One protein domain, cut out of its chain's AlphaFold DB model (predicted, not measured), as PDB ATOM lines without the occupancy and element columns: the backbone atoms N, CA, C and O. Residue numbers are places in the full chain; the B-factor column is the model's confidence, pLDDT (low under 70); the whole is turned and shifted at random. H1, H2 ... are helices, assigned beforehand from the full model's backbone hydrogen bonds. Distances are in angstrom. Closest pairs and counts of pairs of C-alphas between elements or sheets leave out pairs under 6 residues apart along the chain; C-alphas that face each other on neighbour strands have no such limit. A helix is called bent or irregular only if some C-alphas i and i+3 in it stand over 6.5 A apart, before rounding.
ATOM      1  N   SER A 110      12.006   4.212 -31.201       87.88
ATOM      2  CA  SER A 110      12.484   4.950 -32.376       87.88
ATOM      3  C   SER A 110      13.964   4.715 -32.688       87.88
ATOM      4  O   SER A 110      14.328   4.650 -33.861       87.88
ATOM      5  N   GLN A 111      14.818   4.602 -31.665       87.75
ATOM      6  CA  GLN A 111      16.243   4.303 -31.849       87.75
ATOM      7  C   GLN A 111      16.421   2.881 -32.375       87.75
ATOM      8  O   GLN A 111      17.071   2.688 -33.400       87.75
ATOM      9  N   ILE A 112      15.749   1.916 -31.743       88.56
ATOM     10  CA  ILE A 112      15.809   0.510 -32.149       88.56
ATOM     11  C   ILE A 112      15.280   0.348 -33.579       88.56
ATOM     12  O   ILE A 112      15.928  -0.296 -34.401       88.56
ATOM     13  N   ALA A 113      14.162   0.994 -33.929       87.44
ATOM     14  CA  ALA A 113      13.625   0.981 -35.291       87.44
ATOM     15  C   ALA A 113      14.621   1.537 -36.328       87.44
ATOM     16  O   ALA A 113      14.758   0.970 -37.414       87.44
ATOM     17  N   ALA A 114      15.329   2.626 -36.005       85.00
ATOM     18  CA  ALA A 114      16.329   3.215 -36.892       85.00
ATOM     19  C   ALA A 114      17.548   2.298 -37.084       85.00
ATOM     20  O   ALA A 114      18.029   2.155 -38.207       85.00
ATOM     21  N   GLU A 115      18.020   1.643 -36.021       85.88
ATOM     22  CA  GLU A 115      19.107   0.656 -36.086       85.88
ATOM     23  C   GLU A 115      18.705  -0.590 -36.883       85.88
ATOM     24  O   GLU A 115      19.468  -1.073 -37.721       85.88
ATOM     25  N   PHE A 116      17.476  -1.072 -36.690       85.12
ATOM     26  CA  PHE A 116      16.925  -2.199 -37.441       85.12
ATOM     27  C   PHE A 116      16.853  -1.884 -38.937       85.12
ATOM     28  O   PHE A 116      17.298  -2.664 -39.780       85.12
ATOM     29  N   HIS A 117      16.325  -0.705 -39.271       83.94
ATOM     30  CA  HIS A 117      16.273  -0.210 -40.640       83.94
ATOM     31  C   HIS A 117      17.673  -0.087 -41.249       83.94
ATOM     32  O   HIS A 117      17.901  -0.569 -42.358       83.94
ATOM     33  N   ALA A 118      18.622   0.499 -40.515       82.75
ATOM     34  CA  ALA A 118      20.003   0.634 -40.953       82.75
ATOM     35  C   ALA A 118      20.640  -0.714 -41.309       82.75
ATOM     36  O   ALA A 118      21.240  -0.844 -42.377       82.75
ATOM     37  N   ALA A 119      20.487  -1.715 -40.437       83.94
ATOM     38  CA  ALA A 119      21.030  -3.054 -40.642       83.94
ATOM     39  C   ALA A 119      20.418  -3.731 -41.878       83.94
ATOM     40  O   ALA A 119      21.143  -4.266 -42.721       83.94
ATOM     41  N   VAL A 120      19.092  -3.645 -42.032       84.44
ATOM     42  CA  VAL A 120      18.378  -4.192 -43.194       84.44
ATOM     43  C   VAL A 120      18.818  -3.509 -44.489       84.44
ATOM     44  O   VAL A 120      19.137  -4.191 -45.463       84.44
ATOM     45  N   CYS A 121      18.894  -2.178 -44.506       81.69
ATOM     46  CA  CYS A 121      19.371  -1.428 -45.664       81.69
ATOM     47  C   CYS A 121      20.814  -1.800 -46.001       81.69
ATOM     48  O   CYS A 121      21.115  -2.097 -47.155       81.69
ATOM     49  N   GLN A 122      21.700  -1.886 -45.009       79.50
ATOM     50  CA  GLN A 122      23.083  -2.300 -45.237       79.50
ATOM     51  C   GLN A 122      23.166  -3.691 -45.869       79.50
ATOM     52  O   GLN A 122      23.953  -3.900 -46.795       79.50
ATOM     53  N   ALA A 123      22.336  -4.629 -45.413       81.56
ATOM     54  CA  ALA A 123      22.269  -5.960 -45.994       81.56
ATOM     55  C   ALA A 123      21.762  -5.931 -47.447       81.56
ATOM     56  O   ALA A 123      22.342  -6.598 -48.302       81.56
ATOM     57  N   ILE A 124      20.752  -5.109 -47.757       82.06
ATOM     58  CA  ILE A 124      20.240  -4.898 -49.122       82.06
ATOM     59  C   ILE A 124      21.334  -4.344 -50.046       82.06
ATOM     60  O   ILE A 124      21.523  -4.871 -51.140       82.06
ATOM     61  N   PHE A 125      22.106  -3.341 -49.619       77.69
ATOM     62  CA  PHE A 125      23.175  -2.749 -50.441       77.69
ATOM     63  C   PHE A 125      24.385  -3.661 -50.657       77.69
ATOM     64  O   PHE A 125      25.193  -3.414 -51.555       77.69
ATOM     65  N   ARG A 126      24.509  -4.733 -49.871       77.06
ATOM     66  CA  ARG A 126      25.485  -5.804 -50.104       77.06
ATOM     67  C   ARG A 126      25.006  -6.825 -51.137       77.06
ATOM     68  O   ARG A 126      25.768  -7.719 -51.488       77.06
ATOM     69  N   ILE A 127      23.772  -6.726 -51.629       78.12
ATOM     70  CA  ILE A 127      23.270  -7.584 -52.702       78.12
ATOM     71  C   ILE A 127      23.662  -6.979 -54.048       78.12
ATOM     72  O   ILE A 127      23.355  -5.815 -54.299       78.12
ATOM     73  N   PRO A 128      24.276  -7.746 -54.965       75.75
ATOM     74  CA  PRO A 128      24.479  -7.271 -56.326       75.75
ATOM     75  C   PRO A 128      23.145  -6.852 -56.955       75.75
ATOM     76  O   PRO A 128      22.210  -7.653 -56.967       75.75
ATOM     77  N   PHE A 129      23.072  -5.665 -57.576       75.94
ATOM     78  CA  PHE A 129      21.864  -5.200 -58.285       75.94
ATOM     79  C   PHE A 129      21.288  -6.275 -59.232       75.94
ATOM     80  O   PHE A 129      20.086  -6.518 -59.332       75.94
ATOM     81  N   SER A 130      22.202  -7.006 -59.862       69.56
ATOM     82  CA  SER A 130      21.980  -8.153 -60.733       69.56
ATOM     83  C   SER A 130      21.057  -9.250 -60.153       69.56
ATOM     84  O   SER A 130      20.295  -9.875 -60.897       69.56
ATOM     85  N   ASP A 131      21.086  -9.476 -58.836       75.62
ATOM     86  CA  ASP A 131      20.238 -10.463 -58.159       75.62
ATOM     87  C   ASP A 131      18.794  -9.979 -58.015       75.62
ATOM     88  O   ASP A 131      17.873 -10.771 -58.232       75.62
ATOM     89  N   PHE A 132      18.576  -8.678 -57.797       77.50
ATOM     90  CA  PHE A 132      17.238  -8.084 -57.877       77.50
ATOM     91  C   PHE A 132      16.665  -8.198 -59.294       77.50
ATOM     92  O   PHE A 132      15.495  -8.541 -59.459       77.50
ATOM     93  N   VAL A 133      17.489  -8.015 -60.335       72.75
ATOM     94  CA  VAL A 133      17.057  -8.188 -61.735       72.75
ATOM     95  C   VAL A 133      16.669  -9.637 -62.038       72.75
ATOM     96  O   VAL A 133      15.592  -9.883 -62.582       72.75
ATOM     97  N   LYS A 134      17.508 -10.616 -61.666       71.31
ATOM     98  CA  LYS A 134      17.185 -12.051 -61.808       71.31
ATOM     99  C   LYS A 134      15.850 -12.383 -61.153       71.31
ATOM    100  O   LYS A 134      15.023 -13.071 -61.748       71.31
ATOM    101  N   TYR A 135      15.654 -11.896 -59.938       74.12
ATOM    102  CA  TYR A 135      14.472 -12.192 -59.153       74.12
ATOM    103  C   TYR A 135      13.215 -11.529 -59.718       74.12
ATOM    104  O   TYR A 135      12.205 -12.211 -59.880       74.12
ATOM    105  N   ALA A 136      13.288 -10.251 -60.111       75.19
ATOM    106  CA  ALA A 136      12.191  -9.525 -60.760       75.19
ATOM    107  C   ALA A 136      11.692 -10.230 -62.034       75.19
ATOM    108  O   ALA A 136      10.507 -10.178 -62.358       75.19
ATOM    109  N   LEU A 137      12.594 -10.927 -62.731       70.56
ATOM    110  CA  LEU A 137      12.319 -11.711 -63.936       70.56
ATOM    111  C   LEU A 137      11.873 -13.160 -63.663       70.56
ATOM    112  O   LEU A 137      11.660 -13.928 -64.602       70.56
ATOM    113  N   GLY A 138      11.744 -13.558 -62.395       68.81
ATOM    114  CA  GLY A 138      11.317 -14.898 -61.994       68.81
ATOM    115  C   GLY A 138      12.423 -15.960 -62.005       68.81
ATOM    116  O   GLY A 138      12.118 -17.147 -61.888       68.81
ATOM    117  N   TYR A 139      13.700 -15.577 -62.110       68.88
ATOM    118  CA  TYR A 139      14.852 -16.477 -61.945       68.88
ATOM    119  C   TYR A 139      15.298 -16.552 -60.479       68.88
ATOM    120  O   TYR A 139      16.479 -16.383 -60.166       68.88
ATOM    121  N   THR A 140      14.352 -16.805 -59.575       67.44
ATOM    122  CA  THR A 140      14.561 -16.786 -58.117       67.44
ATOM    123  C   THR A 140      15.696 -17.708 -57.669       67.44
ATOM    124  O   THR A 140      16.545 -17.299 -56.889       67.44
ATOM    125  N   THR A 141      15.824 -18.904 -58.250       67.06
ATOM    126  CA  THR A 141      16.913 -19.852 -57.932       67.06
ATOM    127  C   THR A 141      18.313 -19.356 -58.310       67.06
ATOM    128  O   THR A 141      19.305 -19.874 -57.804       67.06
ATOM    129  N   LYS A 142      18.419 -18.350 -59.189       67.75
ATOM    130  CA  LYS A 142      19.692 -17.742 -59.608       67.75
ATOM    131  C   LYS A 142      20.043 -16.476 -58.824       67.75
ATOM    132  O   LYS A 142      21.178 -16.004 -58.938       67.75
ATOM    133  N   ALA A 143      19.101 -15.929 -58.057       73.62
ATOM    134  CA  ALA A 143      19.289 -14.769 -57.192       73.62
ATOM    135  C   ALA A 143      19.844 -15.208 -55.824       73.62
ATOM    136  O   ALA A 143      19.201 -15.053 -54.790       73.62
ATOM    137  N   ARG A 144      21.021 -15.848 -55.838       77.25
ATOM    138  CA  ARG A 144      21.622 -16.507 -54.667       77.25
ATOM    139  C   ARG A 144      21.786 -15.564 -53.476       77.25
ATOM    140  O   ARG A 144      21.466 -15.953 -52.361       77.25
ATOM    141  N   PHE A 145      22.298 -14.358 -53.693       79.56
ATOM    142  CA  PHE A 145      22.543 -13.400 -52.617       79.56
ATOM    143  C   PHE A 145      21.236 -12.880 -52.046       79.56
ATOM    144  O   PHE A 145      21.107 -12.770 -50.830       79.56
ATOM    145  N   LEU A 146      20.260 -12.611 -52.914       81.75
ATOM    146  CA  LEU A 146      18.940 -12.184 -52.471       81.75
ATOM    147  C   LEU A 146      18.240 -13.284 -51.662       81.75
ATOM    148  O   LEU A 146      17.663 -12.990 -50.624       81.75
ATOM    149  N   ASN A 147      18.354 -14.550 -52.067       82.06
ATOM    150  CA  ASN A 147      17.827 -15.664 -51.276       82.06
ATOM    151  C   ASN A 147      18.536 -15.771 -49.918       82.06
ATOM    152  O   ASN A 147      17.860 -15.869 -48.905       82.06
ATOM    153  N   ASN A 148      19.866 -15.635 -49.874       82.69
ATOM    154  CA  ASN A 148      20.601 -15.622 -48.604       82.69
ATOM    155  C   ASN A 148      20.149 -14.479 -47.674       82.69
ATOM    156  O   ASN A 148      20.145 -14.645 -46.458       82.69
ATOM    157  N   LEU A 149      19.786 -13.312 -48.225       85.81
ATOM    158  CA  LEU A 149      19.184 -12.227 -47.446       85.81
ATOM    159  C   LEU A 149      17.828 -12.649 -46.876       85.81
ATOM    160  O   LEU A 149      17.582 -12.438 -45.693       85.81
ATOM    161  N   LEU A 150      16.964 -13.241 -47.706       86.25
ATOM    162  CA  LEU A 150      15.632 -13.700 -47.301       86.25
ATOM    163  C   LEU A 150      15.686 -14.801 -46.229       86.25
ATOM    164  O   LEU A 150      14.865 -14.800 -45.312       86.25
ATOM    165  N   ASP A 151      16.673 -15.691 -46.306       84.50
ATOM    166  CA  ASP A 151      16.935 -16.693 -45.271       84.50
ATOM    167  C   ASP A 151      17.386 -16.007 -43.971       84.50
ATOM    168  O   ASP A 151      16.795 -16.224 -42.913       84.50
ATOM    169  N   GLY A 152      18.342 -15.076 -44.057       83.56
ATOM    170  CA  GLY A 152      18.845 -14.339 -42.896       83.56
ATOM    171  C   GLY A 152      17.766 -13.536 -42.160       83.56
ATOM    172  O   GLY A 152      17.730 -13.530 -40.930       83.56
ATOM    173  N   VAL A 153      16.837 -12.894 -42.875       86.50
ATOM    174  CA  VAL A 153      15.722 -12.178 -42.224       86.50
ATOM    175  C   VAL A 153      14.721 -13.128 -41.555       86.50
ATOM    176  O   VAL A 153      14.120 -12.757 -40.546       86.50
ATOM    177  N   CYS A 154      14.555 -14.355 -42.067       86.94
ATOM    178  CA  CYS A 154      13.753 -15.385 -41.402       86.94
ATOM    179  C   CYS A 154      14.423 -15.872 -40.113       86.94
ATOM    180  O   CYS A 154      13.744 -16.002 -39.096       86.94
ATOM    181  N   ASP A 155      15.743 -16.058 -40.126       85.62
ATOM    182  CA  ASP A 155      16.492 -16.467 -38.936       85.62
ATOM    183  C   ASP A 155      16.377 -15.428 -37.811       85.62
ATOM    184  O   ASP A 155      16.209 -15.777 -36.644       85.62
ATOM    185  N   ILE A 156      16.414 -14.133 -38.142       86.88
ATOM    186  CA  ILE A 156      16.238 -13.055 -37.153       86.88
ATOM    187  C   ILE A 156      14.831 -13.045 -36.587       86.88
ATOM    188  O   ILE A 156      14.664 -12.866 -35.382       86.88
ATOM    189  N   ARG A 157      13.822 -13.244 -37.441       90.00
ATOM    190  CA  ARG A 157      12.438 -13.374 -36.988       90.00
ATOM    191  C   ARG A 157      12.317 -14.488 -35.948       90.00
ATOM    192  O   ARG A 157      11.678 -14.311 -34.914       90.00
ATOM    193  N   ASP A 158      12.941 -15.632 -36.205       88.38
ATOM    194  CA  ASP A 158      12.864 -16.781 -35.303       88.38
ATOM    195  C   ASP A 158      13.683 -16.574 -34.014       88.38
ATOM    196  O   ASP A 158      13.240 -16.975 -32.933       88.38
ATOM    197  N   LYS A 159      14.808 -15.850 -34.085       87.19
ATOM    198  CA  LYS A 159      15.537 -15.377 -32.894       87.19
ATOM    199  C   LYS A 159      14.679 -14.445 -32.036       87.19
ATOM    200  O   LYS A 159      14.547 -14.687 -30.843       87.19
ATOM    201  N   LEU A 160      14.040 -13.437 -32.632       89.12
ATOM    202  CA  LEU A 160      13.161 -12.506 -31.912       89.12
ATOM    203  C   LEU A 160      11.990 -13.223 -31.233       89.12
ATOM    204  O   LEU A 160      11.698 -12.954 -30.076       89.12
ATOM    205  N   ARG A 161      11.367 -14.195 -31.907       91.62
ATOM    206  CA  ARG A 161      10.322 -15.039 -31.298       91.62
ATOM    207  C   ARG A 161      10.816 -15.794 -30.067       91.62
ATOM    208  O   ARG A 161      10.082 -15.932 -29.088       91.62
ATOM    209  N   THR A 162      12.049 -16.290 -30.131       89.31
ATOM    210  CA  THR A 162      12.690 -16.975 -29.004       89.31
ATOM    211  C   THR A 162      12.909 -16.001 -27.844       89.31
ATOM    212  O   THR A 162      12.569 -16.330 -26.710       89.31
ATOM    213  N   GLU A 163      13.379 -14.784 -28.131       88.25
ATOM    214  CA  GLU A 163      13.562 -13.733 -27.123       88.25
ATOM    215  C   GLU A 163      12.246 -13.297 -26.473       88.25
ATOM    216  O   GLU A 163      12.175 -13.230 -25.251       88.25
ATOM    217  N   PHE A 164      11.178 -13.084 -27.247       90.00
ATOM    218  CA  PHE A 164       9.861 -12.719 -26.702       90.00
ATOM    219  C   PHE A 164       9.307 -13.805 -25.776       90.00
ATOM    220  O   PHE A 164       8.775 -13.506 -24.709       90.00
ATOM    221  N   SER A 165       9.515 -15.075 -26.137       87.06
ATOM    222  CA  SER A 165       9.104 -16.215 -25.310       87.06
ATOM    223  C   SER A 165       9.855 -16.271 -23.972       87.06
ATOM    224  O   SER A 165       9.290 -16.706 -22.970       87.06
ATOM    225  N   GLY A 166      11.127 -15.857 -23.952       86.31
ATOM    226  CA  GLY A 166      11.947 -15.791 -22.738       86.31
ATOM    227  C   GLY A 166      11.731 -14.519 -21.912       86.31
ATOM    228  O   GLY A 166      11.896 -14.550 -20.692       86.31
ATOM    229  N   HIS A 167      11.338 -13.419 -22.560       86.19
ATOM    230  CA  HIS A 167      11.293 -12.080 -21.978       86.19
ATOM    231  C   HIS A 167      10.066 -11.287 -22.475       86.19
ATOM    232  O   HIS A 167      10.190 -10.447 -23.371       86.19
ATOM    233  N   PRO A 168       8.877 -11.473 -21.870       85.81
ATOM    234  CA  PRO A 168       7.648 -10.807 -22.315       85.81
ATOM    235  C   PRO A 168       7.719  -9.271 -22.320       85.81
ATOM    236  O   PRO A 168       7.058  -8.627 -23.126       85.81
ATOM    237  N   GLN A 169       8.554  -8.658 -21.470       86.62
ATOM    238  CA  GLN A 169       8.727  -7.197 -21.474       86.62
ATOM    239  C   GLN A 169       9.380  -6.684 -22.769       86.62
ATOM    240  O   GLN A 169       9.148  -5.546 -23.171       86.62
ATOM    241  N   ILE A 170      10.192  -7.511 -23.435       86.12
ATOM    242  CA  ILE A 170      10.810  -7.167 -24.720       86.12
ATOM    243  C   ILE A 170       9.746  -7.163 -25.822       86.12
ATOM    244  O   ILE A 170       9.762  -6.285 -26.682       86.12
ATOM    245  N   GLU A 171       8.788  -8.090 -25.774       89.69
ATOM    246  CA  GLU A 171       7.675  -8.141 -26.729       89.69
ATOM    247  C   GLU A 171       6.881  -6.824 -26.738       89.69
ATOM    248  O   GLU A 171       6.621  -6.267 -27.807       89.69
ATOM    249  N   GLU A 172       6.587  -6.265 -25.559       88.88
ATOM    250  CA  GLU A 172       5.877  -4.984 -25.419       88.88
ATOM    251  C   GLU A 172       6.620  -3.823 -26.099       88.88
ATOM    252  O   GLU A 172       6.008  -3.022 -26.810       88.88
ATOM    253  N   ILE A 173       7.949  -3.761 -25.960       90.06
ATOM    254  CA  ILE A 173       8.784  -2.755 -26.637       90.06
ATOM    255  C   ILE A 173       8.711  -2.939 -28.160       90.06
ATOM    256  O   ILE A 173       8.616  -1.964 -28.913       90.06
ATOM    257  N   TYR A 174       8.722  -4.188 -28.633       92.62
ATOM    258  CA  TYR A 174       8.694  -4.506 -30.060       92.62
ATOM    259  C   TYR A 174       7.356  -4.203 -30.737       92.62
ATOM    260  O   TYR A 174       7.354  -3.863 -31.924       92.62
ATOM    261  N   ILE A 175       6.243  -4.200 -29.998       93.12
ATOM    262  CA  ILE A 175       4.951  -3.697 -30.494       93.12
ATOM    263  C   ILE A 175       5.052  -2.211 -30.868       93.12
ATOM    264  O   ILE A 175       4.511  -1.780 -31.891       93.12
ATOM    265  N   ASP A 176       5.757  -1.405 -30.073       93.62
ATOM    266  CA  ASP A 176       5.952   0.012 -30.388       93.62
ATOM    267  C   ASP A 176       6.968   0.222 -31.516       93.62
ATOM    268  O   ASP A 176       6.764   1.091 -32.371       93.62
ATOM    269  N   ILE A 177       8.010  -0.613 -31.595       91.88
ATOM    270  CA  ILE A 177       8.958  -0.618 -32.721       91.88
ATOM    271  C   ILE A 177       8.232  -0.914 -34.041       91.88
ATOM    272  O   ILE A 177       8.456  -0.218 -35.034       91.88
ATOM    273  N   GLU A 178       7.328  -1.899 -34.066       94.31
ATOM    274  CA  GLU A 178       6.537  -2.233 -35.256       94.31
ATOM    275  C   GLU A 178       5.758  -1.019 -35.771       94.31
ATOM    276  O   GLU A 178       5.790  -0.719 -36.967       94.31
ATOM    277  N   LYS A 179       5.099  -0.276 -34.868       92.25
ATOM    278  CA  LYS A 179       4.340   0.934 -35.223       92.25
ATOM    279  C   LYS A 179       5.241   1.970 -35.890       92.25
ATOM    280  O   LYS A 179       4.846   2.540 -36.909       92.25
ATOM    281  N   VAL A 180       6.446   2.189 -35.359       89.88
ATOM    282  CA  VAL A 180       7.423   3.122 -35.942       89.88
ATOM    283  C   VAL A 180       7.858   2.654 -37.334       89.88
ATOM    284  O   VAL A 180       7.817   3.436 -38.286       89.88
ATOM    285  N   LEU A 181       8.216   1.376 -37.487       87.44
ATOM    286  CA  LEU A 181       8.651   0.810 -38.770       87.44
ATOM    287  C   LEU A 181       7.543   0.849 -39.832       87.44
ATOM    288  O   LEU A 181       7.815   1.122 -41.004       87.44
ATOM    289  N   LYS A 182       6.289   0.629 -39.421       88.19
ATOM    290  CA  LYS A 182       5.108   0.724 -40.284       88.19
ATOM    291  C   LYS A 182       4.880   2.151 -40.779       88.19
ATOM    292  O   LYS A 182       4.658   2.350 -41.969       88.19
ATOM    293  N   GLN A 183       4.958   3.138 -39.882       83.62
ATOM    294  CA  GLN A 183       4.789   4.558 -40.219       83.62
ATOM    295  C   GLN A 183       5.871   5.072 -41.173       83.62
ATOM    296  O   GLN A 183       5.605   5.944 -41.995       83.62
ATOM    297  N   ARG A 184       7.093   4.541 -41.069       72.50
ATOM    298  CA  ARG A 184       8.245   4.965 -41.876       72.50
ATOM    299  C   ARG A 184       8.406   4.199 -43.197       72.50
ATOM    300  O   ARG A 184       9.361   4.461 -43.923       72.50
ATOM    301  N   HIS A 185       7.471   3.302 -43.525       71.56
ATOM    302  CA  HIS A 185       7.459   2.500 -44.754       71.56
ATOM    303  C   HIS A 185       8.750   1.702 -44.994       71.56
ATOM    304  O   HIS A 185       9.291   1.716 -46.093       71.56
ATOM    305  N   HIS A 186       9.242   0.974 -43.989       75.19
ATOM    306  CA  HIS A 186      10.405   0.091 -44.143       75.19
ATOM    307  C   HIS A 186       9.960  -1.362 -44.345       75.19
ATOM    308  O   HIS A 186       9.820  -2.072 -43.351       75.19
ATOM    309  N   PRO A 187       9.725  -1.851 -45.580       82.00
ATOM    310  CA  PRO A 187       8.890  -3.034 -45.790       82.00
ATOM    311  C   PRO A 187       9.493  -4.293 -45.171       82.00
ATOM    312  O   PRO A 187       8.806  -5.019 -44.457       82.00
ATOM    313  N   LEU A 188      10.796  -4.509 -45.379       85.62
ATOM    314  CA  LEU A 188      11.489  -5.699 -44.893       85.62
ATOM    315  C   LEU A 188      11.787  -5.626 -43.385       85.62
ATOM    316  O   LEU A 188      11.599  -6.614 -42.685       85.62
ATOM    317  N   ALA A 189      12.172  -4.457 -42.859       88.00
ATOM    318  CA  ALA A 189      12.380  -4.269 -41.418       88.00
ATOM    319  C   ALA A 189      11.065  -4.422 -40.633       88.00
ATOM    320  O   ALA A 189      11.006  -5.164 -39.654       88.00
ATOM    321  N   HIS A 190       9.996  -3.778 -41.109       90.25
ATOM    322  CA  HIS A 190       8.645  -3.945 -40.577       90.25
ATOM    323  C   HIS A 190       8.208  -5.407 -40.642       90.25
ATOM    324  O   HIS A 190       7.684  -5.923 -39.663       90.25
ATOM    325  N   TRP A 191       8.454  -6.094 -41.763       91.81
ATOM    326  CA  TRP A 191       8.095  -7.501 -41.900       91.81
ATOM    327  C   TRP A 191       8.774  -8.388 -40.861       91.81
ATOM    328  O   TRP A 191       8.100  -9.239 -40.287       91.81
ATOM    329  N   ILE A 192      10.067  -8.185 -40.587       91.12
ATOM    330  CA  ILE A 192      10.786  -8.975 -39.579       91.12
ATOM    331  C   ILE A 192      10.102  -8.829 -38.220       91.12
ATOM    332  O   ILE A 192       9.743  -9.835 -37.609       91.12
ATOM    333  N   VAL A 193       9.853  -7.595 -37.773       92.56
ATOM    334  CA  VAL A 193       9.218  -7.332 -36.472       92.56
ATOM    335  C   VAL A 193       7.773  -7.840 -36.439       92.56
ATOM    336  O   VAL A 193       7.427  -8.639 -35.572       92.56
ATOM    337  N   ALA A 194       6.950  -7.470 -37.422       92.44
ATOM    338  CA  ALA A 194       5.546  -7.876 -37.491       92.44
ATOM    339  C   ALA A 194       5.387  -9.401 -37.590       92.44
ATOM    340  O   ALA A 194       4.498  -9.982 -36.976       92.44
ATOM    341  N   SER A 195       6.250 -10.090 -38.344       92.38
ATOM    342  CA  SER A 195       6.217 -11.552 -38.425       92.38
ATOM    343  C   SER A 195       6.701 -12.202 -37.125       92.38
ATOM    344  O   SER A 195       6.172 -13.245 -36.731       92.38
ATOM    345  N   SER A 196       7.651 -11.582 -36.416       92.25
ATOM    346  CA  SER A 196       8.111 -12.054 -35.100       92.25
ATOM    347  C   SER A 196       6.987 -11.998 -34.066       92.25
ATOM    348  O   SER A 196       6.766 -12.980 -33.368       92.25
ATOM    349  N   LEU A 197       6.209 -10.912 -34.070       92.75
ATOM    350  CA  LEU A 197       5.014 -10.705 -33.239       92.75
ATOM    351  C   LEU A 197       3.770 -11.467 -33.735       92.75
ATOM    352  O   LEU A 197       2.695 -11.345 -33.165       92.75
ATOM    353  N   GLN A 198       3.885 -12.236 -34.823       90.94
ATOM    354  CA  GLN A 198       2.765 -12.948 -35.463       90.94
ATOM    355  C   GLN A 198       1.654 -12.031 -36.019       90.94
ATOM    356  O   GLN A 198       0.576 -12.499 -36.379       90.94
ATOM    357  N   HIS A 199       1.930 -10.737 -36.183       91.19
ATOM    358  CA  HIS A 199       1.043  -9.758 -36.816       91.19
ATOM    359  C   HIS A 199       1.079  -9.807 -38.356       91.19
ATOM    360  O   HIS A 199       0.222  -9.221 -39.016       91.19
ATOM    361  N   SER A 200       2.051 -10.513 -38.949       85.12
ATOM    362  CA  SER A 200       2.178 -10.692 -40.400       85.12
ATOM    363  C   SER A 200       2.284 -12.163 -40.805       85.12
ATOM    364  O   SER A 200       3.185 -12.882 -40.365       85.12
ATOM    365  N   THR A 201       1.404 -12.577 -41.722       81.44
ATOM    366  CA  THR A 201       1.437 -13.880 -42.414       81.44
ATOM    367  C   THR A 201       1.989 -13.784 -43.838       81.44
ATOM    368  O   THR A 201       2.005 -14.776 -44.564       81.44
ATOM    369  N   VAL A 202       2.390 -12.585 -44.268       84.25
ATOM    370  CA  VAL A 202       2.907 -12.324 -45.617       84.25
ATOM    371  C   VAL A 202       4.267 -13.005 -45.772       84.25
ATOM    372  O   VAL A 202       5.048 -13.031 -44.820       84.25
ATOM    373  N   ALA A 203       4.581 -13.559 -46.942       82.94
ATOM    374  CA  ALA A 203       5.915 -14.100 -47.189       82.94
ATOM    375  C   ALA A 203       6.935 -12.950 -47.306       82.94
ATOM    376  O   ALA A 203       6.608 -11.905 -47.871       82.94
ATOM    377  N   PRO A 204       8.195 -13.118 -46.856       80.88
ATOM    378  CA  PRO A 204       9.196 -12.051 -46.971       80.88
ATOM    379  C   PRO A 204       9.429 -11.663 -48.438       80.88
ATOM    380  O   PRO A 204       9.660 -10.497 -48.745       80.88
ATOM    381  N   TYR A 205       9.266 -12.621 -49.358       76.75
ATOM    382  CA  TYR A 205       9.282 -12.409 -50.806       76.75
ATOM    383  C   TYR A 205       8.348 -11.274 -51.243       76.75
ATOM    384  O   TYR A 205       8.762 -10.378 -51.981       76.75
ATOM    385  N   ASP A 206       7.098 -11.310 -50.781       77.88
ATOM    386  CA  ASP A 206       6.049 -10.398 -51.242       77.88
ATOM    387  C   ASP A 206       6.312  -8.962 -50.781       77.88
ATOM    388  O   ASP A 206       5.873  -8.008 -51.419       77.88
ATOM    389  N   THR A 207       7.103  -8.791 -49.720       79.38
ATOM    390  CA  THR A 207       7.481  -7.469 -49.199       79.38
ATOM    391  C   THR A 207       8.462  -6.727 -50.099       79.38
ATOM    392  O   THR A 207       8.546  -5.504 -50.037       79.38
ATOM    393  N   LEU A 208       9.186  -7.453 -50.957       73.62
ATOM    394  CA  LEU A 208      10.090  -6.875 -51.949       73.62
ATOM    395  C   LEU A 208       9.411  -6.646 -53.301       73.62
ATOM    396  O   LEU A 208       9.988  -5.974 -54.151       73.62
ATOM    397  N   ALA A 209       8.211  -7.189 -53.527       71.12
ATOM    398  CA  ALA A 209       7.574  -7.175 -54.842       71.12
ATOM    399  C   ALA A 209       7.364  -5.748 -55.381       71.12
ATOM    400  O   ALA A 209       7.688  -5.488 -56.539       71.12
ATOM    401  N   SER A 210       6.921  -4.813 -54.534       68.88
ATOM    402  CA  SER A 210       6.755  -3.398 -54.903       68.88
ATOM    403  C   SER A 210       8.074  -2.739 -55.306       68.88
ATOM    404  O   SER A 210       8.123  -1.983 -56.270       68.88
ATOM    405  N   ASN A 211       9.173  -3.080 -54.630       70.25
ATOM    406  CA  ASN A 211      10.497  -2.519 -54.921       70.25
ATOM    407  C   ASN A 211      11.081  -3.074 -56.231       70.25
ATOM    408  O   ASN A 211      12.010  -2.503 -56.799       70.25
ATOM    409  N   LEU A 212      10.544  -4.189 -56.731       72.00
ATOM    410  CA  LEU A 212      10.973  -4.826 -57.975       72.00
ATOM    411  C   LEU A 212      10.103  -4.457 -59.180       72.00
ATOM    412  O   LEU A 212      10.527  -4.670 -60.321       72.00
ATOM    413  N   GLU A 213       8.929  -3.869 -58.957       73.31
ATOM    414  CA  GLU A 213       8.030  -3.391 -60.010       73.31
ATOM    415  C   GLU A 213       8.716  -2.423 -61.001       73.31
ATOM    416  O   GLU A 213       8.542  -2.600 -62.216       73.31
ATOM    417  N   PRO A 214       9.572  -1.465 -60.572       74.06
ATOM    418  CA  PRO A 214      10.303  -0.610 -61.509       74.06
ATOM    419  C   PRO A 214      11.197  -1.411 -62.460       74.06
ATOM    420  O   PRO A 214      11.270  -1.109 -63.654       74.06
ATOM    421  N   ILE A 215      11.838  -2.475 -61.961       72.88
ATOM    422  CA  ILE A 215      12.656  -3.363 -62.790       72.88
ATOM    423  C   ILE A 215      11.757  -4.083 -63.792       72.88
ATOM    424  O   ILE A 215      12.041  -4.050 -64.985       72.88
ATOM    425  N   GLN A 216      10.647  -4.674 -63.348       70.12
ATOM    426  CA  GLN A 216       9.703  -5.372 -64.229       70.12
ATOM    427  C   GLN A 216       9.164  -4.457 -65.342       70.12
ATOM    428  O   GLN A 216       9.099  -4.858 -66.509       70.12
ATOM    429  N   THR A 217       8.869  -3.201 -65.005       72.44
ATOM    430  CA  THR A 217       8.364  -2.186 -65.937       72.44
ATOM    431  C   THR A 217       9.381  -1.840 -67.026       72.44
ATOM    432  O   THR A 217       9.007  -1.682 -68.189       72.44
ATOM    433  N   ILE A 218      10.683  -1.814 -66.708       68.25
ATOM    434  CA  ILE A 218      11.740  -1.615 -67.715       68.25
ATOM    435  C   ILE A 218      11.638  -2.684 -68.812       68.25
ATOM    436  O   ILE A 218      11.663  -2.357 -70.003       68.25
ATOM    437  N   PHE A 219      11.449  -3.951 -68.436       65.25
ATOM    438  CA  PHE A 219      11.320  -5.060 -69.388       65.25
ATOM    439  C   PHE A 219      10.001  -5.048 -70.173       65.25
ATOM    440  O   PHE A 219       9.940  -5.615 -71.271       65.25
ATOM    441  N   ALA A 220       8.964  -4.366 -69.676       65.56
ATOM    442  CA  ALA A 220       7.688  -4.225 -70.373       65.56
ATOM    443  C   ALA A 220       7.795  -3.378 -71.657       65.56
ATOM    444  O   ALA A 220       7.003  -3.580 -72.579       65.56
ATOM    445  N   THR A 221       8.805  -2.503 -71.771       61.72
ATOM    446  CA  THR A 221       9.015  -1.608 -72.931       61.72
ATOM    447  C   THR A 221       9.365  -2.335 -74.237       61.72
ATOM    448  O   THR A 221       9.170  -1.791 -75.321       61.72
ATOM    449  N   ARG A 222       9.867  -3.580 -74.162       54.78
ATOM    450  CA  ARG A 222      10.293  -4.437 -75.299       54.78
ATOM    451  C   ARG A 222      11.404  -3.863 -76.202       54.78
ATOM    452  O   ARG A 222      11.821  -4.556 -77.145       54.78
ATOM    453  N   ASP A 223      11.924  -2.675 -75.893       63.22
ATOM    454  CA  ASP A 223      13.102  -2.059 -76.507       63.22
ATOM    455  C   ASP A 223      14.363  -2.472 -75.739       63.22
ATOM    456  O   ASP A 223      14.602  -2.077 -74.601       63.22
ATOM    457  N   PHE A 224      15.191  -3.287 -76.387       55.34
ATOM    458  CA  PHE A 224      16.390  -3.843 -75.776       55.34
ATOM    459  C   PHE A 224      17.437  -2.774 -75.426       55.34
ATOM    460  O   PHE A 224      18.099  -2.888 -74.397       55.34
ATOM    461  N   GLY A 225      17.590  -1.735 -76.253       53.31
ATOM    462  CA  GLY A 225      18.541  -0.658 -75.974       53.31
ATOM    463  C   GLY A 225      18.068   0.211 -74.810       53.31
ATOM    464  O   GLY A 225      18.866   0.562 -73.941       53.31
ATOM    465  N   HIS A 226      16.759   0.472 -74.736       64.75
ATOM    466  CA  HIS A 226      16.154   1.151 -73.590       64.75
ATOM    467  C   HIS A 226      16.342   0.357 -72.290       64.75
ATOM    468  O   HIS A 226      16.754   0.926 -71.278       64.75
ATOM    469  N   VAL A 227      16.114  -0.962 -72.330       62.41
ATOM    470  CA  VAL A 227      16.313  -1.849 -71.176       62.41
ATOM    471  C   VAL A 227      17.761  -1.812 -70.696       62.41
ATOM    472  O   VAL A 227      17.993  -1.579 -69.513       62.41
ATOM    473  N   LEU A 228      18.742  -1.973 -71.590       58.38
ATOM    474  CA  LEU A 228      20.153  -1.926 -71.196       58.38
ATOM    475  C   LEU A 228      20.559  -0.569 -70.617       58.38
ATOM    476  O   LEU A 228      21.239  -0.533 -69.594       58.38
ATOM    477  N   LYS A 229      20.120   0.540 -71.227       66.62
ATOM    478  CA  LYS A 229      20.418   1.888 -70.724       66.62
ATOM    479  C   LYS A 229      19.859   2.085 -69.312       66.62
ATOM    480  O   LYS A 229      20.572   2.555 -68.430       66.62
ATOM    481  N   ARG A 230      18.599   1.698 -69.088       71.50
ATOM    482  CA  ARG A 230      17.931   1.824 -67.783       71.50
ATOM    483  C   ARG A 230      18.560   0.924 -66.721       71.50
ATOM    484  O   ARG A 230      18.809   1.400 -65.617       71.50
ATOM    485  N   LEU A 231      18.868  -0.330 -67.055       70.94
ATOM    486  CA  LEU A 231      19.537  -1.252 -66.134       70.94
ATOM    487  C   LEU A 231      20.942  -0.775 -65.774       70.94
ATOM    488  O   LEU A 231      21.293  -0.816 -64.604       70.94
ATOM    489  N   ARG A 232      21.719  -0.260 -66.736       68.38
ATOM    490  CA  ARG A 232      23.046   0.302 -66.452       68.38
ATOM    491  C   ARG A 232      22.964   1.542 -65.565       68.38
ATOM    492  O   ARG A 232      23.761   1.682 -64.648       68.38
ATOM    493  N   ALA A 233      21.999   2.427 -65.809       72.75
ATOM    494  CA  ALA A 233      21.795   3.598 -64.960       72.75
ATOM    495  C   ALA A 233      21.385   3.214 -63.527       72.75
ATOM    496  O   ALA A 233      21.807   3.862 -62.575       72.75
ATOM    497  N   LEU A 234      20.559   2.176 -63.357       75.62
ATOM    498  CA  LEU A 234      20.225   1.633 -62.034       75.62
ATOM    499  C   LEU A 234      21.434   0.975 -61.369       75.62
ATOM    500  O   LEU A 234      21.709   1.276 -60.218       75.62
ATOM    501  N   ASP A 235      22.186   0.156 -62.100       73.94
ATOM    502  CA  ASP A 235      23.395  -0.506 -61.609       73.94
ATOM    503  C   ASP A 235      24.439   0.504 -61.109       73.94
ATOM    504  O   ASP A 235      24.938   0.381 -59.994       73.94
ATOM    505  N   LEU A 236      24.696   1.571 -61.875       71.06
ATOM    506  CA  LEU A 236      25.614   2.641 -61.472       71.06
ATOM    507  C   LEU A 236      25.141   3.375 -60.212       71.06
ATOM    508  O   LEU A 236      25.949   3.641 -59.324       71.06
ATOM    509  N   ARG A 237      23.843   3.686 -60.112       79.44
ATOM    510  CA  ARG A 237      23.274   4.337 -58.922       79.44
ATOM    511  C   ARG A 237      23.312   3.415 -57.707       79.44
ATOM    512  O   ARG A 237      23.694   3.852 -56.628       79.44
ATOM    513  N   PHE A 238      22.980   2.141 -57.886       76.81
ATOM    514  CA  PHE A 238      23.039   1.143 -56.826       76.81
ATOM    515  C   PHE A 238      24.479   0.935 -56.340       76.81
ATOM    516  O   PHE A 238      24.723   0.909 -55.137       76.81
ATOM    517  N   ALA A 239      25.448   0.870 -57.258       73.38
ATOM    518  CA  ALA A 239      26.868   0.787 -56.931       73.38
ATOM    519  C   ALA A 239      27.354   2.031 -56.174       73.38
ATOM    520  O   ALA A 239      28.030   1.891 -55.158       73.38
ATOM    521  N   HIS A 240      26.969   3.235 -56.613       77.94
ATOM    522  CA  HIS A 240      27.290   4.480 -55.910       77.94
ATOM    523  C   HIS A 240      26.713   4.495 -54.488       77.94
ATOM    524  O   HIS A 240      27.444   4.752 -53.535       77.94
ATOM    525  N   GLY A 241      25.438   4.127 -54.324       77.12
ATOM    526  CA  GLY A 241      24.806   3.996 -53.009       77.12
ATOM    527  C   GLY A 241      25.467   2.935 -52.126       77.12
ATOM    528  O   GLY A 241      25.685   3.168 -50.945       77.12
ATOM    529  N   SER A 242      25.862   1.795 -52.691       75.44
ATOM    530  CA  SER A 242      26.531   0.725 -51.942       75.44
ATOM    531  C   SER A 242      27.937   1.125 -51.476       75.44
ATOM    532  O   SER A 242      28.303   0.877 -50.325       75.44
ATOM    533  N   GLN A 243      28.718   1.772 -52.347       76.50
ATOM    534  CA  GLN A 243      30.150   2.014 -52.133       76.50
ATOM    535  C   GLN A 243      30.462   3.345 -51.445       76.50
ATOM    536  O   GLN A 243      31.431   3.424 -50.694       76.50
ATOM    537  N   MET A 244      29.681   4.392 -51.715       79.94
ATOM    538  CA  MET A 244      29.982   5.756 -51.257       79.94
ATOM    539  C   MET A 244      29.149   6.173 -50.042       79.94
ATOM    540  O   MET A 244      29.387   7.239 -49.475       79.94
ATOM    541  N   TYR A 245      28.168   5.365 -49.632       81.12
ATOM    542  CA  TYR A 245      27.346   5.685 -48.472       81.12
ATOM    543  C   TYR A 245      28.125   5.508 -47.166       81.12
ATOM    544  O   TYR A 245      28.663   4.438 -46.870       81.12
ATOM    545  N   ASN A 246      28.146   6.555 -46.342       83.75
ATOM    546  CA  ASN A 246      28.814   6.534 -45.049       83.75
ATOM    547  C   ASN A 246      27.938   5.841 -43.989       83.75
ATOM    548  O   ASN A 246      27.247   6.484 -43.197       83.75
ATOM    549  N   TRP A 247      27.990   4.505 -43.959       80.69
ATOM    550  CA  TRP A 247      27.239   3.664 -43.015       80.69
ATOM    551  C   TRP A 247      27.547   3.942 -41.542       80.69
ATOM    552  O   TRP A 247      26.726   3.641 -40.683       80.69
ATOM    553  N   GLN A 248      28.704   4.515 -41.218       79.62
ATOM    554  CA  GLN A 248      29.033   4.857 -39.833       79.62
ATOM    555  C   GLN A 248      28.332   6.142 -39.389       79.62
ATOM    556  O   GLN A 248      27.912   6.251 -38.242       79.62
ATOM    557  N   LYS A 249      28.189   7.106 -40.302       83.88
ATOM    558  CA  LYS A 249      27.694   8.450 -39.987       83.88
ATOM    559  C   LYS A 249      26.208   8.640 -40.276       83.88
ATOM    560  O   LYS A 249      25.554   9.442 -39.616       83.88
ATOM    561  N   TRP A 250      25.682   7.970 -41.298       84.94
ATOM    562  CA  TRP A 250      24.349   8.257 -41.836       84.94
ATOM    563  C   TRP A 250      23.339   7.134 -41.619       84.94
ATOM    564  O   TRP A 250      22.151   7.366 -41.810       84.94
ATOM    565  N   SER A 251      23.783   5.948 -41.195       77.19
ATOM    566  CA  SER A 251      22.967   4.728 -41.104       77.19
ATOM    567  C   SER A 251      21.625   4.908 -40.398       77.19
ATOM    568  O   SER A 251      20.616   4.401 -40.884       77.19
ATOM    569  N   THR A 252      21.596   5.649 -39.292       78.75
ATOM    570  CA  THR A 252      20.389   5.893 -38.486       78.75
ATOM    571  C   THR A 252      19.591   7.126 -38.926       78.75
ATOM    572  O   THR A 252      18.520   7.407 -38.380       78.75
ATOM    573  N   ASP A 253      20.061   7.867 -39.935       82.19
ATOM    574  CA  ASP A 253      19.325   8.978 -40.533       82.19
ATOM    575  C   ASP A 253      18.326   8.463 -41.576       82.19
ATOM    576  O   ASP A 253      18.578   8.425 -42.781       82.19
ATOM    577  N   VAL A 254      17.173   8.040 -41.066       76.00
ATOM    578  CA  VAL A 254      16.072   7.468 -41.849       76.00
ATOM    579  C   VAL A 254      15.570   8.416 -42.942       76.00
ATOM    580  O   VAL A 254      15.294   7.969 -44.053       76.00
ATOM    581  N   ASP A 255      15.480   9.717 -42.653       78.50
ATOM    582  CA  ASP A 255      14.972  10.708 -43.612       78.50
ATOM    583  C   ASP A 255      15.948  10.854 -44.790       78.50
ATOM    584  O   ASP A 255      15.554  10.933 -45.956       78.50
ATOM    585  N   PHE A 256      17.251  10.832 -44.495       81.88
ATOM    586  CA  PHE A 256      18.281  10.834 -45.524       81.88
ATOM    587  C   PHE A 256      18.280   9.540 -46.347       81.88
ATOM    588  O   PHE A 256      18.469   9.590 -47.560       81.88
ATOM    589  N   TRP A 257      18.012   8.398 -45.713       79.31
ATOM    590  CA  TRP A 257      17.853   7.120 -46.404       79.31
ATOM    591  C   TRP A 257      16.702   7.113 -47.408       79.31
ATOM    592  O   TRP A 257      16.895   6.681 -48.542       79.31
ATOM    593  N   GLN A 258      15.526   7.608 -47.019       77.50
ATOM    594  CA  GLN A 258      14.361   7.666 -47.909       77.50
ATOM    595  C   GLN A 258      14.661   8.486 -49.172       77.50
ATOM    596  O   GLN A 258      14.365   8.044 -50.278       77.50
ATOM    597  N   CYS A 259      15.360   9.617 -49.024       79.31
ATOM    598  CA  CYS A 259      15.830  10.408 -50.165       79.31
ATOM    599  C   CYS A 259      16.732   9.593 -51.113       79.31
ATOM    600  O   CYS A 259      16.617   9.686 -52.334       79.31
ATOM    601  N   ILE A 260      17.623   8.764 -50.569       80.44
ATOM    602  CA  ILE A 260      18.540   7.952 -51.377       80.44
ATOM    603  C   ILE A 260      17.802   6.845 -52.116       80.44
ATOM    604  O   ILE A 260      18.075   6.641 -53.298       80.44
ATOM    605  N   ASP A 261      16.877   6.152 -51.450       78.62
ATOM    606  CA  ASP A 261      16.050   5.126 -52.090       78.62
ATOM    607  C   ASP A 261      15.271   5.731 -53.271       78.62
ATOM    608  O   ASP A 261      15.380   5.257 -54.404       78.62
ATOM    609  N   GLU A 262      14.618   6.878 -53.065       78.56
ATOM    610  CA  GLU A 262      13.924   7.606 -54.133       78.56
ATOM    611  C   GLU A 262      14.851   7.978 -55.302       78.56
ATOM    612  O   GLU A 262      14.490   7.786 -56.468       78.56
ATOM    613  N   ILE A 263      16.060   8.479 -55.030       79.81
ATOM    614  CA  ILE A 263      17.038   8.868 -56.061       79.81
ATOM    615  C   ILE A 263      17.565   7.647 -56.831       79.81
ATOM    616  O   ILE A 263      17.733   7.707 -58.059       79.81
ATOM    617  N   ILE A 264      17.809   6.523 -56.148       78.50
ATOM    618  CA  ILE A 264      18.271   5.278 -56.779       78.50
ATOM    619  C   ILE A 264      17.277   4.817 -57.835       78.50
ATOM    620  O   ILE A 264      17.701   4.428 -58.923       78.50
ATOM    621  N   TRP A 265      15.978   4.914 -57.564       76.62
ATOM    622  CA  TRP A 265      14.950   4.489 -58.510       76.62
ATOM    623  C   TRP A 265      14.642   5.569 -59.553       76.62
ATOM    624  O   TRP A 265      14.770   5.322 -60.758       76.62
ATOM    625  N   SER A 266      14.336   6.795 -59.124       73.88
ATOM    626  CA  SER A 266      13.876   7.885 -60.002       73.88
ATOM    627  C   SER A 266      14.989   8.522 -60.838       73.88
ATOM    628  O   SER A 266      14.774   8.890 -61.992       73.88
ATOM    629  N   GLY A 267      16.191   8.642 -60.269       68.50
ATOM    630  CA  GLY A 267      17.335   9.336 -60.876       68.50
ATOM    631  C   GLY A 267      17.179  10.849 -60.842       68.50
ATOM    632  O   GLY A 267      18.011  11.570 -61.388       68.50
ATOM    633  N   GLN A 268      16.106  11.326 -60.214       69.62
ATOM    634  CA  GLN A 268      15.834  12.730 -60.026       69.62
ATOM    635  C   GLN A 268      16.319  13.128 -58.645       69.62
ATOM    636  O   GLN A 268      15.937  12.545 -57.638       69.62
ATOM    637  N   PHE A 269      17.176  14.138 -58.622       65.56
ATOM    638  CA  PHE A 269      17.600  14.761 -57.387       65.56
ATOM    639  C   PHE A 269      16.541  15.772 -56.947       65.56
ATOM    640  O   PHE A 269      16.428  16.856 -57.523       65.56
ATOM    641  N   THR A 270      15.787  15.434 -55.910       61.50
ATOM    642  CA  THR A 270      15.080  16.397 -55.066       61.50
ATOM    643  C   THR A 270      15.975  16.704 -53.872       61.50
ATOM    644  O   THR A 270      16.482  15.798 -53.214       61.50
ATOM    645  N   ALA A 271      16.234  17.988 -53.605       59.88
ATOM    646  CA  ALA A 271      17.037  18.368 -52.446       59.88
ATOM    647  C   ALA A 271      16.344  17.849 -51.172       59.88
ATOM    648  O   ALA A 271      15.193  18.227 -50.935       59.88
ATOM    649  N   PRO A 272      16.992  16.988 -50.360       59.88
ATOM    650  CA  PRO A 272      16.340  16.454 -49.178       59.88
ATOM    651  C   PRO A 272      16.045  17.570 -48.180       59.88
ATOM    652  O   PRO A 272      16.837  18.517 -48.069       59.88
ATOM    653  N   PRO A 273      14.976  17.440 -47.378       58.19
ATOM    654  CA  PRO A 273      14.819  18.246 -46.179       58.19
ATOM    655  C   PRO A 273      15.957  17.896 -45.209       58.19
ATOM    656  O   PRO A 273      15.885  16.940 -44.441       58.19
ATOM    657  N   MET A 274      17.063  18.639 -45.270       65.94
ATOM    658  CA  MET A 274      18.179  18.438 -44.348       65.94
ATOM    659  C   MET A 274      17.796  18.910 -42.953       65.94
ATOM    660  O   MET A 274      17.284  20.018 -42.772       65.94
ATOM    661  N   ARG A 275      18.101  18.087 -41.947       66.44
ATOM    662  CA  ARG A 275      17.875  18.445 -40.545       66.44
ATOM    663  C   ARG A 275      18.633  19.727 -40.200       66.44
ATOM    664  O   ARG A 275      19.833  19.848 -40.451       66.44
ATOM    665  N   GLN A 276      17.935  20.662 -39.560       60.09
ATOM    666  CA  GLN A 276      18.466  21.982 -39.198       60.09
ATOM    667  C   GLN A 276      19.664  21.923 -38.235       60.09
ATOM    668  O   GLN A 276      20.409  22.894 -38.133       60.09
ATOM    669  N   HIS A 277      19.882  20.786 -37.570       71.31
ATOM    670  CA  HIS A 277      20.966  20.579 -36.608       71.31
ATOM    671  C   HIS A 277      22.236  19.951 -37.204       71.31
ATOM    672  O   HIS A 277      23.210  19.777 -36.481       71.31
ATOM    673  N   LEU A 278      22.255  19.612 -38.501       76.75
ATOM    674  CA  LEU A 278      23.478  19.124 -39.150       76.75
ATOM    675  C   LEU A 278      24.514  20.248 -39.244       76.75
ATOM    676  O   LEU A 278      24.149  21.372 -39.615       76.75
ATOM    677  N   SER A 279      25.781  19.922 -38.967       82.19
ATOM    678  CA  SER A 279      26.920  20.817 -39.208       82.19
ATOM    679  C   SER A 279      26.994  21.196 -40.694       82.19
ATOM    680  O   SER A 279      26.487  20.476 -41.558       82.19
ATOM    681  N   SER A 280      27.618  22.331 -41.017       80.75
ATOM    682  CA  SER A 280      27.830  22.729 -42.417       80.75
ATOM    683  C   SER A 280      28.637  21.682 -43.190       80.75
ATOM    684  O   SER A 280      28.281  21.345 -44.313       80.75
ATOM    685  N   GLU A 281      29.658  21.102 -42.556       85.12
ATOM    686  CA  GLU A 281      30.499  20.057 -43.148       85.12
ATOM    687  C   GLU A 281      29.699  18.794 -43.492       85.12
ATOM    688  O   GLU A 281      29.840  18.251 -44.590       85.12
ATOM    689  N   ASP A 282      28.807  18.359 -42.596       83.94
ATOM    690  CA  ASP A 282      27.958  17.185 -42.804       83.94
ATOM    691  C   ASP A 282      26.954  17.406 -43.935       83.94
ATOM    692  O   ASP A 282      26.683  16.495 -44.721       83.94
ATOM    693  N   ARG A 283      26.400  18.620 -44.035       82.81
ATOM    694  CA  ARG A 283      25.499  18.990 -45.135       82.81
ATOM    695  C   ARG A 283      26.229  18.964 -46.469       82.81
ATOM    696  O   ARG A 283      25.717  18.375 -47.419       82.81
ATOM    697  N   ASP A 284      27.422  19.543 -46.532       84.69
ATOM    698  CA  ASP A 284      28.223  19.583 -47.755       84.69
ATOM    699  C   ASP A 284      28.664  18.181 -48.191       84.69
ATOM    700  O   ASP A 284      28.634  17.858 -49.379       84.69
ATOM    701  N   GLU A 285      29.042  17.318 -47.246       88.00
ATOM    702  CA  GLU A 285      29.384  15.919 -47.522       88.00
ATOM    703  C   GLU A 285      28.194  15.157 -48.117       88.00
ATOM    704  O   GLU A 285      28.331  14.499 -49.152       88.00
ATOM    705  N   ARG A 286      27.007  15.305 -47.519       86.94
ATOM    706  CA  ARG A 286      25.777  14.689 -48.028       86.94
ATOM    707  C   ARG A 286      25.392  15.232 -49.399       86.94
ATOM    708  O   ARG A 286      25.037  14.449 -50.270       86.94
ATOM    709  N   LEU A 287      25.507  16.540 -49.630       84.62
ATOM    710  CA  LEU A 287      25.262  17.137 -50.947       84.62
ATOM    711  C   LEU A 287      26.192  16.565 -52.014       84.62
ATOM    712  O   LEU A 287      25.711  16.165 -53.074       84.62
ATOM    713  N   ARG A 288      27.497  16.468 -51.728       84.62
ATOM    714  CA  ARG A 288      28.472  15.855 -52.646       84.62
ATOM    715  C   ARG A 288      28.125  14.399 -52.946       84.62
ATOM    716  O   ARG A 288      28.183  13.984 -54.101       84.62
ATOM    717  N   PHE A 289      27.725  13.633 -51.932       86.06
ATOM    718  CA  PHE A 289      27.280  12.253 -52.121       86.06
ATOM    719  C   PHE A 289      26.046  12.167 -53.031       86.06
ATOM    720  O   PHE A 289      26.044  11.383 -53.980       86.06
ATOM    721  N   LEU A 290      25.026  13.000 -52.799       83.31
ATOM    722  CA  LEU A 290      23.803  13.000 -53.606       83.31
ATOM    723  C   LEU A 290      24.052  13.446 -55.056       83.31
ATOM    724  O   LEU A 290      23.458  12.896 -55.982       83.31
ATOM    725  N   GLN A 291      24.958  14.403 -55.271       80.62
ATOM    726  CA  GLN A 291      25.380  14.824 -56.611       80.62
ATOM    727  C   GLN A 291      25.988  13.668 -57.415       80.62
ATOM    728  O   GLN A 291      25.810  13.623 -58.627       80.62
ATOM    729  N   GLY A 292      26.622  12.690 -56.761       76.31
ATOM    730  CA  GLY A 292      27.172  11.506 -57.427       76.31
ATOM    731  C   GLY A 292      26.131  10.590 -58.090       76.31
ATOM    732  O   GLY A 292      26.489   9.798 -58.958       76.31
ATOM    733  N   PHE A 293      24.840  10.717 -57.753       74.88
ATOM    734  CA  PHE A 293      23.762  10.003 -58.455       74.88
ATOM    735  C   PHE A 293      23.332  10.683 -59.761       74.88
ATOM    736  O   PHE A 293      22.662  10.048 -60.584       74.88
TER     737      PHE A 293
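Overview. This is residues 110 to 293 of the 342 residues of an uncharacterized protein of Rhynchosporium agropyri (UniProt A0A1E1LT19). Nine helices make a flat slab: H3, H4 and H5 form an up-and-down bundle, each running against the one before, at one end of its long axis, and the hairpin of H6 and H7 reaches to the other end. H1 lies near the middle and packs on H4 and H5, short H2 crosses H6, H8 folds back along H7, and H9 lies at the border beyond a long link. The printed part has 184 residues with nine named helices, H1 to H9 in chain order, and no named strand: all helix. It is compact, with a radius of gyration of the C-alphas of 17.6 A, spanning 55 by 46 by 22 A.

Along the chain. Find C-alpha 144 at (21.622, -16.507, -54.667); from there H3, the longest helix, runs 33.4 A to residue 166. Then come H4, residues 168 to 183, H5, 187 to 196, H6, 204 to 220, H7, 224 to 244 and 29.6 A long, H8, 254 to 266, and H9, 280 to 291, ending at (25.380, 14.824, -56.611). Before H3 look for H1, residues 110 to 125, and H2, 129 to 136. H6 is irregular: C-alphas 207 and 210 are 7.0 A apart.

Arrangement. Closest C-alphas are quoted. H3 touches H5 at Arg 157 and Ser 196, 4.9 A. H4 and H5 form a hairpin, Leu 181 to His 190, 5.1 A. H1 touches H4 with residues 110 to 117 alone, Ala 113 to Ile 177, 5.6 A. H7 and H8 form a hairpin, Arg 237 to Ile 264, 5.5 A. H9 touches no helix. Every O i to N i+4 pair is within hydrogen-bond range except in H4, 10 of 12, and H6, 6 of 13, where 12 of 14 O i to N i+3 pairs are.

Size, cuts and confidence. The farthest C-alphas, Gln 169 and Gly 225, are 55.8 A apart. The printed part has no cut; the link H8 to H9 is long. Look for pLDDT under 70 in 30 residues, among them 218 to 229.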